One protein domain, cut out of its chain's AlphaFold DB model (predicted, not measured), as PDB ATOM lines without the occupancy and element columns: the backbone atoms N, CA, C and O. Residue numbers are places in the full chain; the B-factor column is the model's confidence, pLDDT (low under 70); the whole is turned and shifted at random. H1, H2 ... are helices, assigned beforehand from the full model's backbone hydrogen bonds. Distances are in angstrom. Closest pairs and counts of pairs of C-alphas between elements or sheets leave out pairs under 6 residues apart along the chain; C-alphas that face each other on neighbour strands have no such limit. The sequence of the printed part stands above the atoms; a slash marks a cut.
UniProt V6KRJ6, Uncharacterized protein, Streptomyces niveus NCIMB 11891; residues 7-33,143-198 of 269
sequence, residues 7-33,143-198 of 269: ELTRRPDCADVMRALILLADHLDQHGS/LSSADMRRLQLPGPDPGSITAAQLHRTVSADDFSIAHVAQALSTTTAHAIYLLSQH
ATOM      1  N   GLU A   7      41.827  -7.286 -23.092       76.69
ATOM      2  CA  GLU A   7      40.552  -7.310 -22.374       76.69
ATOM      3  C   GLU A   7      40.250  -8.686 -21.762       76.69
ATOM      4  O   GLU A   7      39.830  -8.754 -20.610       76.69
ATOM      5  N   LEU A   8      40.556  -9.782 -22.469       77.38
ATOM      6  CA  LEU A   8      40.445 -11.143 -21.933       77.38
ATOM      7  C   LEU A   8      41.333 -11.352 -20.704       77.38
ATOM      8  O   LEU A   8      40.838 -11.833 -19.691       77.38
ATOM      9  N   THR A   9      42.600 -10.923 -20.748       81.50
ATOM     10  CA  THR A   9      43.556 -11.112 -19.632       81.50
ATOM     11  C   THR A   9      43.154 -10.431 -18.324       81.50
ATOM     12  O   THR A   9      43.664 -10.792 -17.269       81.50
ATOM     13  N   ARG A  10      42.235  -9.458 -18.367       83.81
ATOM     14  CA  ARG A  10      41.728  -8.763 -17.173       83.81
ATOM     15  C   ARG A  10      40.554  -9.476 -16.508       83.81
ATOM     16  O   ARG A  10      40.121  -9.041 -15.444       83.81
ATOM     17  N   ARG A  11      39.999 -10.517 -17.132       82.12
ATOM     18  CA  ARG A  11      38.813 -11.205 -16.624       82.12
ATOM     19  C   ARG A  11      39.188 -12.403 -15.744       82.12
ATOM     20  O   ARG A  11      40.160 -13.094 -16.050       82.12
ATOM     21  N   PRO A  12      38.404 -12.697 -14.693       82.31
ATOM     22  CA  PRO A  12      38.687 -13.812 -13.788       82.31
ATOM     23  C   PRO A  12      38.585 -15.186 -14.473       82.31
ATOM     24  O   PRO A  12      39.274 -16.117 -14.075       82.31
ATOM     25  N   ASP A  13      37.780 -15.302 -15.532       84.88
ATOM     26  CA  ASP A  13      37.571 -16.514 -16.335       84.88
ATOM     27  C   ASP A  13      38.599 -16.688 -17.471       84.88
ATOM     28  O   ASP A  13      38.503 -17.625 -18.264       84.88
ATOM     29  N   CYS A  14      39.606 -15.807 -17.571       88.12
ATOM     30  CA  CYS A  14      40.585 -15.834 -18.660       88.12
ATOM     31  C   CYS A  14      41.291 -17.190 -18.793       88.12
ATOM     32  O   CYS A  14      41.488 -17.669 -19.910       88.12
ATOM     33  N   ALA A  15      41.687 -17.799 -17.672       89.38
ATOM     34  CA  ALA A  15      42.410 -19.068 -17.681       89.38
ATOM     35  C   ALA A  15      41.567 -20.195 -18.298       89.38
ATOM     36  O   ALA A  15      42.055 -20.933 -19.155       89.38
ATOM     37  N   ASP A  16      40.287 -20.265 -17.937       90.94
ATOM     38  CA  ASP A  16      39.366 -21.289 -18.426       90.94
ATOM     39  C   ASP A  16      38.970 -21.060 -19.887       90.94
ATOM     40  O   ASP A  16      38.900 -22.014 -20.663       90.94
ATOM     41  N   VAL A  17      38.804 -19.801 -20.308       89.56
ATOM     42  CA  VAL A  17      38.607 -19.461 -21.726       89.56
ATOM     43  C   VAL A  17      39.823 -19.874 -22.557       89.56
ATOM     44  O   VAL A  17      39.667 -20.507 -23.602       89.56
ATOM     45  N   MET A  18      41.041 -19.577 -22.095       90.06
ATOM     46  CA  MET A  18      42.265 -20.006 -22.778       90.06
ATOM     47  C   MET A  18      42.373 -21.532 -22.820       90.06
ATOM     48  O   MET A  18      42.740 -22.089 -23.852       90.06
ATOM     49  N   ARG A  19      41.992 -22.225 -21.740       91.50
ATOM     50  CA  ARG A  19      41.973 -23.689 -21.705       91.50
ATOM     51  C   ARG A  19      40.966 -24.277 -22.694       91.50
ATOM     52  O   ARG A  19      41.311 -25.241 -23.370       91.50
ATOM     53  N   ALA A  20      39.774 -23.695 -22.831       90.75
ATOM     54  CA  ALA A  20      38.804 -24.109 -23.847       90.75
ATOM     55  C   ALA A  20      39.339 -23.917 -25.271       90.75
ATOM     56  O   ALA A  20      39.169 -24.802 -26.106       90.75
ATOM     57  N   LEU A  21      40.012 -22.794 -25.545       90.88
ATOM     58  CA  LEU A  21      40.632 -22.544 -26.849       90.88
ATOM     59  C   LEU A  21      41.757 -23.539 -27.155       90.88
ATOM     60  O   LEU A  21      41.870 -23.977 -28.295       90.88
ATOM     61  N   ILE A  22      42.547 -23.929 -26.150       92.06
ATOM     62  CA  ILE A  22      43.571 -24.974 -26.292       92.06
ATOM     63  C   ILE A  22      42.915 -26.324 -26.593       92.06
ATOM     64  O   ILE A  22      43.289 -26.962 -27.563       92.06
ATOM     65  N   LEU A  23      41.888 -26.728 -25.836       92.44
ATOM     66  CA  LEU A  23      41.171 -27.986 -26.091       92.44
ATOM     67  C   LEU A  23      40.535 -28.021 -27.488       92.44
ATOM     68  O   LEU A  23      40.494 -29.069 -28.128       92.44
ATOM     69  N   LEU A  24      40.045 -26.876 -27.966       92.44
ATOM     70  CA  LEU A  24      39.544 -26.726 -29.325       92.44
ATOM     71  C   LEU A  24      40.661 -26.876 -30.366       92.44
ATOM     72  O   LEU A  24      40.460 -27.575 -31.354       92.44
ATOM     73  N   ALA A  25      41.813 -26.235 -30.152       92.81
ATOM     74  CA  ALA A  25      42.970 -26.362 -31.034       92.81
ATOM     75  C   ALA A  25      43.472 -27.814 -31.081       92.81
ATOM     76  O   ALA A  25      43.549 -28.380 -32.165       92.81
ATOM     77  N   ASP A  26      43.661 -28.452 -29.924       92.50
ATOM     78  CA  ASP A  26      44.072 -29.855 -29.814       92.50
ATOM     79  C   ASP A  26      43.096 -30.784 -30.555       92.50
ATOM     80  O   ASP A  26      43.509 -31.707 -31.258       92.50
ATOM     81  N   HIS A  27      41.785 -30.538 -30.432       92.62
ATOM     82  CA  HIS A  27      40.774 -31.316 -31.145       92.62
ATOM     83  C   HIS A  27      40.888 -31.152 -32.664       92.62
ATOM     84  O   HIS A  27      40.813 -32.150 -33.384       92.62
ATOM     85  N   LEU A  28      41.068 -29.916 -33.141       92.25
ATOM     86  CA  LEU A  28      41.221 -29.612 -34.564       92.25
ATOM     87  C   LEU A  28      42.529 -30.171 -35.135       92.25
ATOM     88  O   LEU A  28      42.518 -30.658 -36.260       92.25
ATOM     89  N   ASP A  29      43.618 -30.165 -34.369       93.25
ATOM     90  CA  ASP A  29      44.900 -30.738 -34.791       93.25
ATOM     91  C   ASP A  29      44.827 -32.270 -34.895       93.25
ATOM     92  O   ASP A  29      45.431 -32.867 -35.785       93.25
ATOM     93  N   GLN A  30      44.056 -32.918 -34.013       93.81
ATOM     94  CA  GLN A  30      43.900 -34.377 -33.996       93.81
ATOM     95  C   GLN A  30      42.899 -34.903 -35.034       93.81
ATOM     96  O   GLN A  30      43.141 -35.946 -35.640       93.81
ATOM     97  N   HIS A  31      41.762 -34.224 -35.219       91.62
ATOM     98  CA  HIS A  31      40.633 -34.735 -36.014       91.62
ATOM     99  C   HIS A  31      40.385 -33.940 -37.301       91.62
ATOM    100  O   HIS A  31      39.675 -34.414 -38.189       91.62
ATOM    101  N   GLY A  32      40.950 -32.738 -37.417       90.50
ATOM    102  CA  GLY A  32      40.677 -31.818 -38.512       90.50
ATOM    103  C   GLY A  32      39.274 -31.206 -38.467       90.50
ATOM    104  O   GLY A  32      38.555 -31.250 -37.468       90.50
ATOM    105  N   SER A  33      38.885 -30.611 -39.594       92.50
ATOM    106  CA  SER A  33      37.529 -30.141 -39.878       92.50
ATOM    107  C   SER A  33      37.028 -30.871 -41.125       92.50
ATOM    108  O   SER A  33      37.768 -30.932 -42.107       92.50
ATOM    109  N   LEU A 143      33.520 -31.228 -28.517       84.75
ATOM    110  CA  LEU A 143      34.464 -31.326 -27.404       84.75
ATOM    111  C   LEU A 143      33.902 -32.218 -26.289       84.75
ATOM    112  O   LEU A 143      32.691 -32.278 -26.065       84.75
ATOM    113  N   SER A 144      34.795 -32.890 -25.562       83.25
ATOM    114  CA  SER A 144      34.452 -33.727 -24.409       83.25
ATOM    115  C   SER A 144      33.646 -32.936 -23.374       83.25
ATOM    116  O   SER A 144      34.127 -31.970 -22.776       83.25
ATOM    117  N   SER A 145      32.410 -33.371 -23.112       79.25
ATOM    118  CA  SER A 145      31.537 -32.733 -22.119       79.25
ATOM    119  C   SER A 145      32.106 -32.819 -20.699       79.25
ATOM    120  O   SER A 145      31.738 -32.027 -19.834       79.25
ATOM    121  N   ALA A 146      32.976 -33.793 -20.414       82.50
ATOM    122  CA  ALA A 146      33.649 -33.896 -19.123       82.50
ATOM    123  C   ALA A 146      34.686 -32.781 -18.937       82.50
ATOM    124  O   ALA A 146      34.735 -32.181 -17.865       82.50
ATOM    125  N   ASP A 147      35.455 -32.473 -19.982       83.69
ATOM    126  CA  ASP A 147      36.473 -31.424 -19.936       83.69
ATOM    127  C   ASP A 147      35.836 -30.036 -19.940       83.69
ATOM    128  O   ASP A 147      36.229 -29.181 -19.153       83.69
ATOM    129  N   MET A 148      34.778 -29.839 -20.734       84.56
ATOM    130  CA  MET A 148      34.039 -28.571 -20.779       84.56
ATOM    131  C   MET A 148      33.344 -28.232 -19.456       84.56
ATOM    132  O   MET A 148      33.388 -27.082 -19.033       84.56
ATOM    133  N   ARG A 149      32.765 -29.213 -18.748       83.19
ATOM    134  CA  ARG A 149      32.094 -28.977 -17.451       83.19
ATOM    135  C   ARG A 149      33.034 -28.548 -16.324       83.19
ATOM    136  O   ARG A 149      32.560 -28.051 -15.307       83.19
ATOM    137  N   ARG A 150      34.343 -28.769 -16.469       85.62
ATOM    138  CA  ARG A 150      35.349 -28.349 -15.480       85.62
ATOM    139  C   ARG A 150      35.760 -26.887 -15.647       85.62
ATOM    140  O   ARG A 150      36.365 -26.343 -14.730       85.62
ATOM    141  N   LEU A 151      35.443 -26.275 -16.786       88.31
ATOM    142  CA  LEU A 151      35.795 -24.895 -17.097       88.31
ATOM    143  C   LEU A 151      34.691 -23.948 -16.623       88.31
ATOM    144  O   LEU A 151      33.516 -24.152 -16.930       88.31
ATOM    145  N   GLN A 152      35.064 -22.876 -15.929       86.88
ATOM    146  CA  GLN A 152      34.169 -21.766 -15.612       86.88
ATOM    147  C   GLN A 152      34.104 -20.808 -16.805       86.88
ATOM    148  O   GLN A 152      34.685 -19.723 -16.803       86.88
ATOM    149  N   LEU A 153      33.421 -21.238 -17.870       85.06
ATOM    150  CA  LEU A 153      33.212 -20.406 -19.054       85.06
ATOM    151  C   LEU A 153      32.188 -19.293 -18.787       85.06
ATOM    152  O   LEU A 153      31.273 -19.464 -17.980       85.06
ATOM    153  N   PRO A 154      32.306 -18.142 -19.472       78.69
ATOM    154  CA  PRO A 154      31.405 -17.029 -19.240       78.69
ATOM    155  C   PRO A 154      29.990 -17.264 -19.739       78.69
ATOM    156  O   PRO A 154      29.758 -17.553 -20.915       78.69
ATOM    157  N   GLY A 155      29.044 -16.946 -18.860       78.12
ATOM    158  CA  GLY A 155      27.622 -17.092 -19.127       78.12
ATOM    159  C   GLY A 155      27.154 -18.544 -18.999       78.12
ATOM    160  O   GLY A 155      27.949 -19.443 -18.737       78.12
ATOM    161  N   PRO A 156      25.845 -18.779 -19.148       81.50
ATOM    162  CA  PRO A 156      25.285 -20.119 -19.083       81.50
ATOM    163  C   PRO A 156      25.753 -20.963 -20.271       81.50
ATOM    164  O   PRO A 156      25.985 -20.438 -21.365       81.50
ATOM    165  N   ASP A 157      25.826 -22.279 -20.066       79.94
ATOM    166  CA  ASP A 157      26.012 -23.245 -21.149       79.94
ATOM    167  C   ASP A 157      24.925 -23.017 -22.221       79.94
ATOM    168  O   ASP A 157      23.736 -23.089 -21.883       79.94
ATOM    169  N   PRO A 158      25.285 -22.756 -23.496       74.50
ATOM    170  CA  PRO A 158      24.303 -22.614 -24.567       74.50
ATOM    171  C   PRO A 158      23.315 -23.780 -24.643       74.50
ATOM    172  O   PRO A 158      22.138 -23.560 -24.916       74.50
ATOM    173  N   GLY A 159      23.771 -25.008 -24.366       78.38
ATOM    174  CA  GLY A 159      22.932 -26.207 -24.392       78.38
ATOM    175  C   GLY A 159      21.901 -26.273 -23.261       78.38
ATOM    176  O   GLY A 159      20.927 -27.016 -23.364       78.38
ATOM    177  N   SER A 160      22.070 -25.478 -22.200       84.50
ATOM    178  CA  SER A 160      21.114 -25.407 -21.086       84.50
ATOM    179  C   SER A 160      19.862 -24.582 -21.411       84.50
ATOM    180  O   SER A 160      18.838 -24.727 -20.739       84.50
ATOM    181  N   ILE A 161      19.916 -23.732 -22.445       86.81
ATOM    182  CA  ILE A 161      18.800 -22.882 -22.862       86.81
ATOM    183  C   ILE A 161      18.034 -23.577 -23.987       86.81
ATOM    184  O   ILE A 161      18.476 -23.654 -25.130       86.81
ATOM    185  N   THR A 162      16.831 -24.045 -23.674       87.94
ATOM    186  CA  THR A 162      15.943 -24.680 -24.655       87.94
ATOM    187  C   THR A 162      15.325 -23.659 -25.615       87.94
ATOM    188  O   THR A 162      15.039 -22.516 -25.244       87.94
ATOM    189  N   ALA A 163      14.997 -24.096 -26.836       87.00
ATOM    190  CA  ALA A 163      14.248 -23.283 -27.799       87.00
ATOM    191  C   ALA A 163      12.922 -22.756 -27.212       87.00
ATOM    192  O   ALA A 163      12.561 -21.603 -27.422       87.00
ATOM    193  N   ALA A 164      12.235 -23.561 -26.394       86.50
ATOM    194  CA  ALA A 164      11.001 -23.150 -25.730       86.50
ATOM    195  C   ALA A 164      11.222 -22.014 -24.716       86.50
ATOM    196  O   ALA A 164      10.399 -21.103 -24.633       86.50
ATOM    197  N   GLN A 165      12.318 -22.041 -23.944       88.06
ATOM    198  CA  GLN A 165      12.683 -20.926 -23.058       88.06
ATOM    199  C   GLN A 165      12.974 -19.664 -23.868       88.06
ATOM    200  O   GLN A 165      12.410 -18.616 -23.563       88.06
ATOM    201  N   LEU A 166      13.775 -19.781 -24.930       89.31
ATOM    202  CA  LEU A 166      14.071 -18.669 -25.829       89.31
ATOM    203  C   LEU A 166      12.782 -18.053 -26.387       89.31
ATOM    204  O   LEU A 166      12.566 -16.852 -26.256       89.31
ATOM    205  N   HIS A 167      11.890 -18.868 -26.948       88.56
ATOM    206  CA  HIS A 167      10.650 -18.395 -27.567       88.56
ATOM    207  C   HIS A 167       9.699 -17.735 -26.560       88.56
ATOM    208  O   HIS A 167       9.043 -16.764 -26.914       88.56
ATOM    209  N   ARG A 168       9.669 -18.180 -25.293       86.38
ATOM    210  CA  ARG A 168       8.876 -17.522 -24.234       86.38
ATOM    211  C   ARG A 168       9.396 -16.141 -23.845       86.38
ATOM    212  O   ARG A 168       8.600 -15.290 -23.469       86.38
ATOM    213  N   THR A 169      10.709 -15.911 -23.923       85.88
ATOM    214  CA  THR A 169      11.297 -14.580 -23.651       85.88
ATOM    215  C   THR A 169      11.068 -13.583 -24.783       85.88
ATOM    216  O   THR A 169      11.328 -12.389 -24.646       85.88
ATOM    217  N   VAL A 170      10.601 -14.077 -25.924       84.12
ATOM    218  CA  VAL A 170      10.449 -13.315 -27.144       84.12
ATOM    219  C   VAL A 170       8.983 -12.924 -27.326       84.12
ATOM    220  O   VAL A 170       8.167 -13.696 -27.821       84.12
ATOM    221  N   SER A 171       8.657 -11.683 -26.969       69.25
ATOM    222  CA  SER A 171       7.357 -11.077 -27.281       69.25
ATOM    223  C   SER A 171       7.397 -10.368 -28.636       69.25
ATOM    224  O   SER A 171       8.388  -9.720 -28.984       69.25
ATOM    225  N   ALA A 172       6.318 -10.492 -29.416       64.19
ATOM    226  CA  ALA A 172       6.230  -9.910 -30.757       64.19
ATOM    227  C   ALA A 172       6.197  -8.371 -30.747       64.19
ATOM    228  O   ALA A 172       6.729  -7.760 -31.675       64.19
ATOM    229  N   ASP A 173       5.626  -7.770 -29.698       59.75
ATOM    230  CA  ASP A 173       5.328  -6.336 -29.661       59.75
ATOM    231  C   ASP A 173       6.509  -5.480 -29.152       59.75
ATOM    232  O   ASP A 173       6.782  -4.438 -29.742       59.75
ATOM    233  N   ASP A 174       7.306  -5.969 -28.187       64.50
ATOM    234  CA  ASP A 174       8.407  -5.214 -27.544       64.50
ATOM    235  C   ASP A 174       9.758  -5.959 -27.553       64.50
ATOM    236  O   ASP A 174      10.472  -6.072 -26.552       64.50
ATOM    237  N   PHE A 175      10.146  -6.510 -28.705       80.12
ATOM    238  CA  PHE A 175      11.399  -7.263 -28.793       80.12
ATOM    239  C   PHE A 175      12.652  -6.380 -28.647       80.12
ATOM    240  O   PHE A 175      12.951  -5.541 -29.506       80.12
ATOM    241  N   SER A 176      13.483  -6.706 -27.653       86.56
ATOM    242  CA  SER A 176      14.847  -6.197 -27.498       86.56
ATOM    243  C   SER A 176      15.837  -7.342 -27.285       86.56
ATOM    244  O   SER A 176      15.665  -8.170 -26.394       86.56
ATOM    245  N   ILE A 177      16.930  -7.356 -28.058       88.25
ATOM    246  CA  ILE A 177      17.985  -8.371 -27.902       88.25
ATOM    247  C   ILE A 177      18.678  -8.276 -26.536       88.25
ATOM    248  O   ILE A 177      19.103  -9.287 -25.985       88.25
ATOM    249  N   ALA A 178      18.772  -7.065 -25.981       89.19
ATOM    250  CA  ALA A 178      19.321  -6.844 -24.651       89.19
ATOM    251  C   ALA A 178      18.392  -7.414 -23.573       89.19
ATOM    252  O   ALA A 178      18.872  -8.029 -22.628       89.19
ATOM    253  N   HIS A 179      17.075  -7.284 -23.758       89.69
ATOM    254  CA  HIS A 179      16.093  -7.875 -22.854       89.69
ATOM    255  C   HIS A 179      16.146  -9.407 -22.885       89.69
ATOM    256  O   HIS A 179      16.194 -10.025 -21.829       89.69
ATOM    257  N   VAL A 180      16.230 -10.023 -24.071       90.19
ATOM    258  CA  VAL A 180      16.394 -11.484 -24.194       90.19
ATOM    259  C   VAL A 180      17.673 -11.955 -23.504       90.19
ATOM    260  O   VAL A 180      17.648 -12.924 -22.752       90.19
ATOM    261  N   ALA A 181      18.787 -11.251 -23.717       90.88
ATOM    262  CA  ALA A 181      20.051 -11.563 -23.058       90.88
ATOM    263  C   ALA A 181      19.926 -11.486 -21.527       90.88
ATOM    264  O   ALA A 181      20.322 -12.419 -20.837       90.88
ATOM    265  N   GLN A 182      19.307 -10.426 -21.004       90.12
ATOM    266  CA  GLN A 182      19.063 -10.259 -19.571       90.12
ATOM    267  C   GLN A 182      18.140 -11.349 -19.007       90.12
ATOM    268  O   GLN A 182      18.467 -11.959 -17.993       90.12
ATOM    269  N   ALA A 183      17.018 -11.633 -19.674       89.69
ATOM    270  CA  ALA A 183      16.044 -12.637 -19.252       89.69
ATOM    271  C   ALA A 183      16.639 -14.054 -19.215       89.69
ATOM    272  O   ALA A 183      16.283 -14.854 -18.355       89.69
ATOM    273  N   LEU A 184      17.576 -14.351 -20.119       89.06
ATOM    274  CA  LEU A 184      18.299 -15.622 -20.176       89.06
ATOM    275  C   LEU A 184      19.635 -15.590 -19.416       89.06
ATOM    276  O   LEU A 184      20.399 -16.548 -19.502       89.06
ATOM    277  N   SER A 185      19.935 -14.501 -18.695       88.50
ATOM    278  CA  SER A 185      21.192 -14.300 -17.956       88.50
ATOM    279  C   SER A 185      22.446 -14.575 -18.797       88.50
ATOM    280  O   SER A 185      23.419 -15.165 -18.339       88.50
ATOM    281  N   THR A 186      22.419 -14.143 -20.057       89.44
ATOM    282  CA  THR A 186      23.477 -14.359 -21.045       89.44
ATOM    283  C   THR A 186      23.872 -13.049 -21.736       89.44
ATOM    284  O   THR A 186      23.420 -11.963 -21.377       89.44
ATOM    285  N   THR A 187      24.755 -13.119 -22.732       87.69
ATOM    286  CA  THR A 187      25.191 -11.949 -23.509       87.69
ATOM    287  C   THR A 187      24.324 -11.734 -24.751       87.69
ATOM    288  O   THR A 187      23.698 -12.658 -25.269       87.69
ATOM    289  N   THR A 188      24.324 -10.520 -25.308       88.50
ATOM    290  CA  THR A 188      23.624 -10.234 -26.575       88.50
ATOM    291  C   THR A 188      24.161 -11.066 -27.738       88.50
ATOM    292  O   THR A 188      23.385 -11.495 -28.588       88.50
ATOM    293  N   ALA A 189      25.468 -11.338 -27.769       85.00
ATOM    294  CA  ALA A 189      26.075 -12.215 -28.766       85.00
ATOM    295  C   ALA A 189      25.528 -13.646 -28.664       85.00
ATOM    296  O   ALA A 189      25.172 -14.242 -29.678       85.00
ATOM    297  N   HIS A 190      25.391 -14.157 -27.440       86.88
ATOM    298  CA  HIS A 190      24.839 -15.480 -27.175       86.88
ATOM    299  C   HIS A 190      23.338 -15.543 -27.517       86.88
ATOM    300  O   HIS A 190      22.902 -16.467 -28.195       86.88
ATOM    301  N   ALA A 191      22.551 -14.521 -27.170       89.38
ATOM    302  CA  ALA A 191      21.146 -14.432 -27.577       89.38
ATOM    303  C   ALA A 191      20.979 -14.415 -29.112       89.38
ATOM    304  O   ALA A 191      20.101 -15.087 -29.650       89.38
ATOM    305  N   ILE A 192      21.844 -13.691 -29.837       88.69
ATOM    306  CA  ILE A 192      21.863 -13.690 -31.311       88.69
ATOM    307  C   ILE A 192      22.213 -15.079 -31.853       88.69
ATOM    308  O   ILE A 192      21.587 -15.523 -32.814       88.69
ATOM    309  N   TYR A 193      23.195 -15.755 -31.251       87.25
ATOM    310  CA  TYR A 193      23.554 -17.124 -31.610       87.25
ATOM    311  C   TYR A 193      22.356 -18.069 -31.435       87.25
ATOM    312  O   TYR A 193      21.961 -18.718 -32.401       87.25
ATOM    313  N   LEU A 194      21.701 -18.063 -30.272       89.50
ATOM    314  CA  LEU A 194      20.524 -18.895 -30.002       89.50
ATOM    315  C   LEU A 194      19.370 -18.613 -30.969       89.50
ATOM    316  O   LEU A 194      18.786 -19.552 -31.497       89.50
ATOM    317  N   LEU A 195      19.077 -17.346 -31.279       90.12
ATOM    318  CA  LEU A 195      18.049 -16.986 -32.268       90.12
ATOM    319  C   LEU A 195      18.411 -17.420 -33.692       90.12
ATOM    320  O   LEU A 195      17.519 -17.657 -34.500       90.12
ATOM    321  N   SER A 196      19.702 -17.522 -34.012       86.44
ATOM    322  CA  SER A 196      20.140 -18.047 -35.308       86.44
ATOM    323  C   SER A 196      20.030 -19.573 -35.403       86.44
ATOM    324  O   SER A 196      19.792 -20.080 -36.494       86.44
ATOM    325  N   GLN A 197      20.172 -20.285 -34.277       87.25
ATOM    326  CA  GLN A 197      20.015 -21.745 -34.186       87.25
ATOM    327  C   GLN A 197      18.547 -22.168 -34.044       87.25
ATOM    328  O   GLN A 197      18.128 -23.189 -34.581       87.25
ATOM    329  N   HIS A 198      17.745 -21.356 -33.356       89.50
ATOM    330  CA  HIS A 198      16.326 -21.591 -33.106       89.50
ATOM    331  C   HIS A 198      15.493 -20.369 -33.524       89.50
ATOM    332  O   HIS A 198      14.989 -19.642 -32.656       89.50
TER     333      HIS A 198
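Overview. This is residues 7 to 33 and 143 to 198 of the 269 residues of an uncharacterized protein of Streptomyces niveus NCIMB 11891 (UniProt V6KRJ6). Two lobes are joined by an outstretched strip of chain: at one end the long helix H1 with the one-turn helix H2 near it, at the other a small, loosely made cluster of three short helices, H3, H4 and H5, set at steep angles to each other. Residues 149 to 162 bridge the gap between the lobes. The printed part has 83 residues with five named helices, H1 to H5 in chain order, and no named strand; its class is all helix. It is loose, with a radius of gyration of the C-alphas of 15.3 A, and elongated, spanning 47 by 31 by 20 A.

Along the chain. H1, residues 14 to 31, begins with C-alpha 14 at (40.585, -15.834, -18.660) and is 25.7 A long. H2 is residues 145 to 148, H3 residues 163 to 169 and H4 residues 177 to 183. H5, residues 188 to 197, is 14.3 A long and ends with C-alpha 197 at (20.015, -21.745, -34.186).

Arrangement. H1 and H2 are close but not clearly touching; their closest C-alphas, of Ala 20 and Met 148, are 7.2 A apart. H1 is apart from H3, H4 and H5. H3 and H4 only just touch, with 3 pairs of C-alphas within 8 A, the closest those of Thr 169 and Val 180 at 6.0 A; they are about perpendicular, at 82 degrees. H3 and H5 also only just touch, with 3 such pairs, the closest Leu 166 and Leu 194 at 7.7 A; they run opposite ways at a steep tilt of 49 degrees. H4 and H5 touch, closest at the C-alphas of Ala 181 and Thr 188, 5.2 A, and are about perpendicular at 84 degrees. In H1, H3, H4 and H5 every O i to N i+4 pair is within hydrogen-bond range; H2 is too short for one.

Size, cuts and confidence. The C-alphas farthest apart, of Gln 30 and Asp 173, are 47.9 A apart. Residues 34 to 142 are not printed, and C-alphas 33 and 143 are 12.9 A apart across this cut. The link from H2 to H3 is long, with 14 residues. Mean pLDDT of the printed part is 85.9; residues 171 to 174 are under 70.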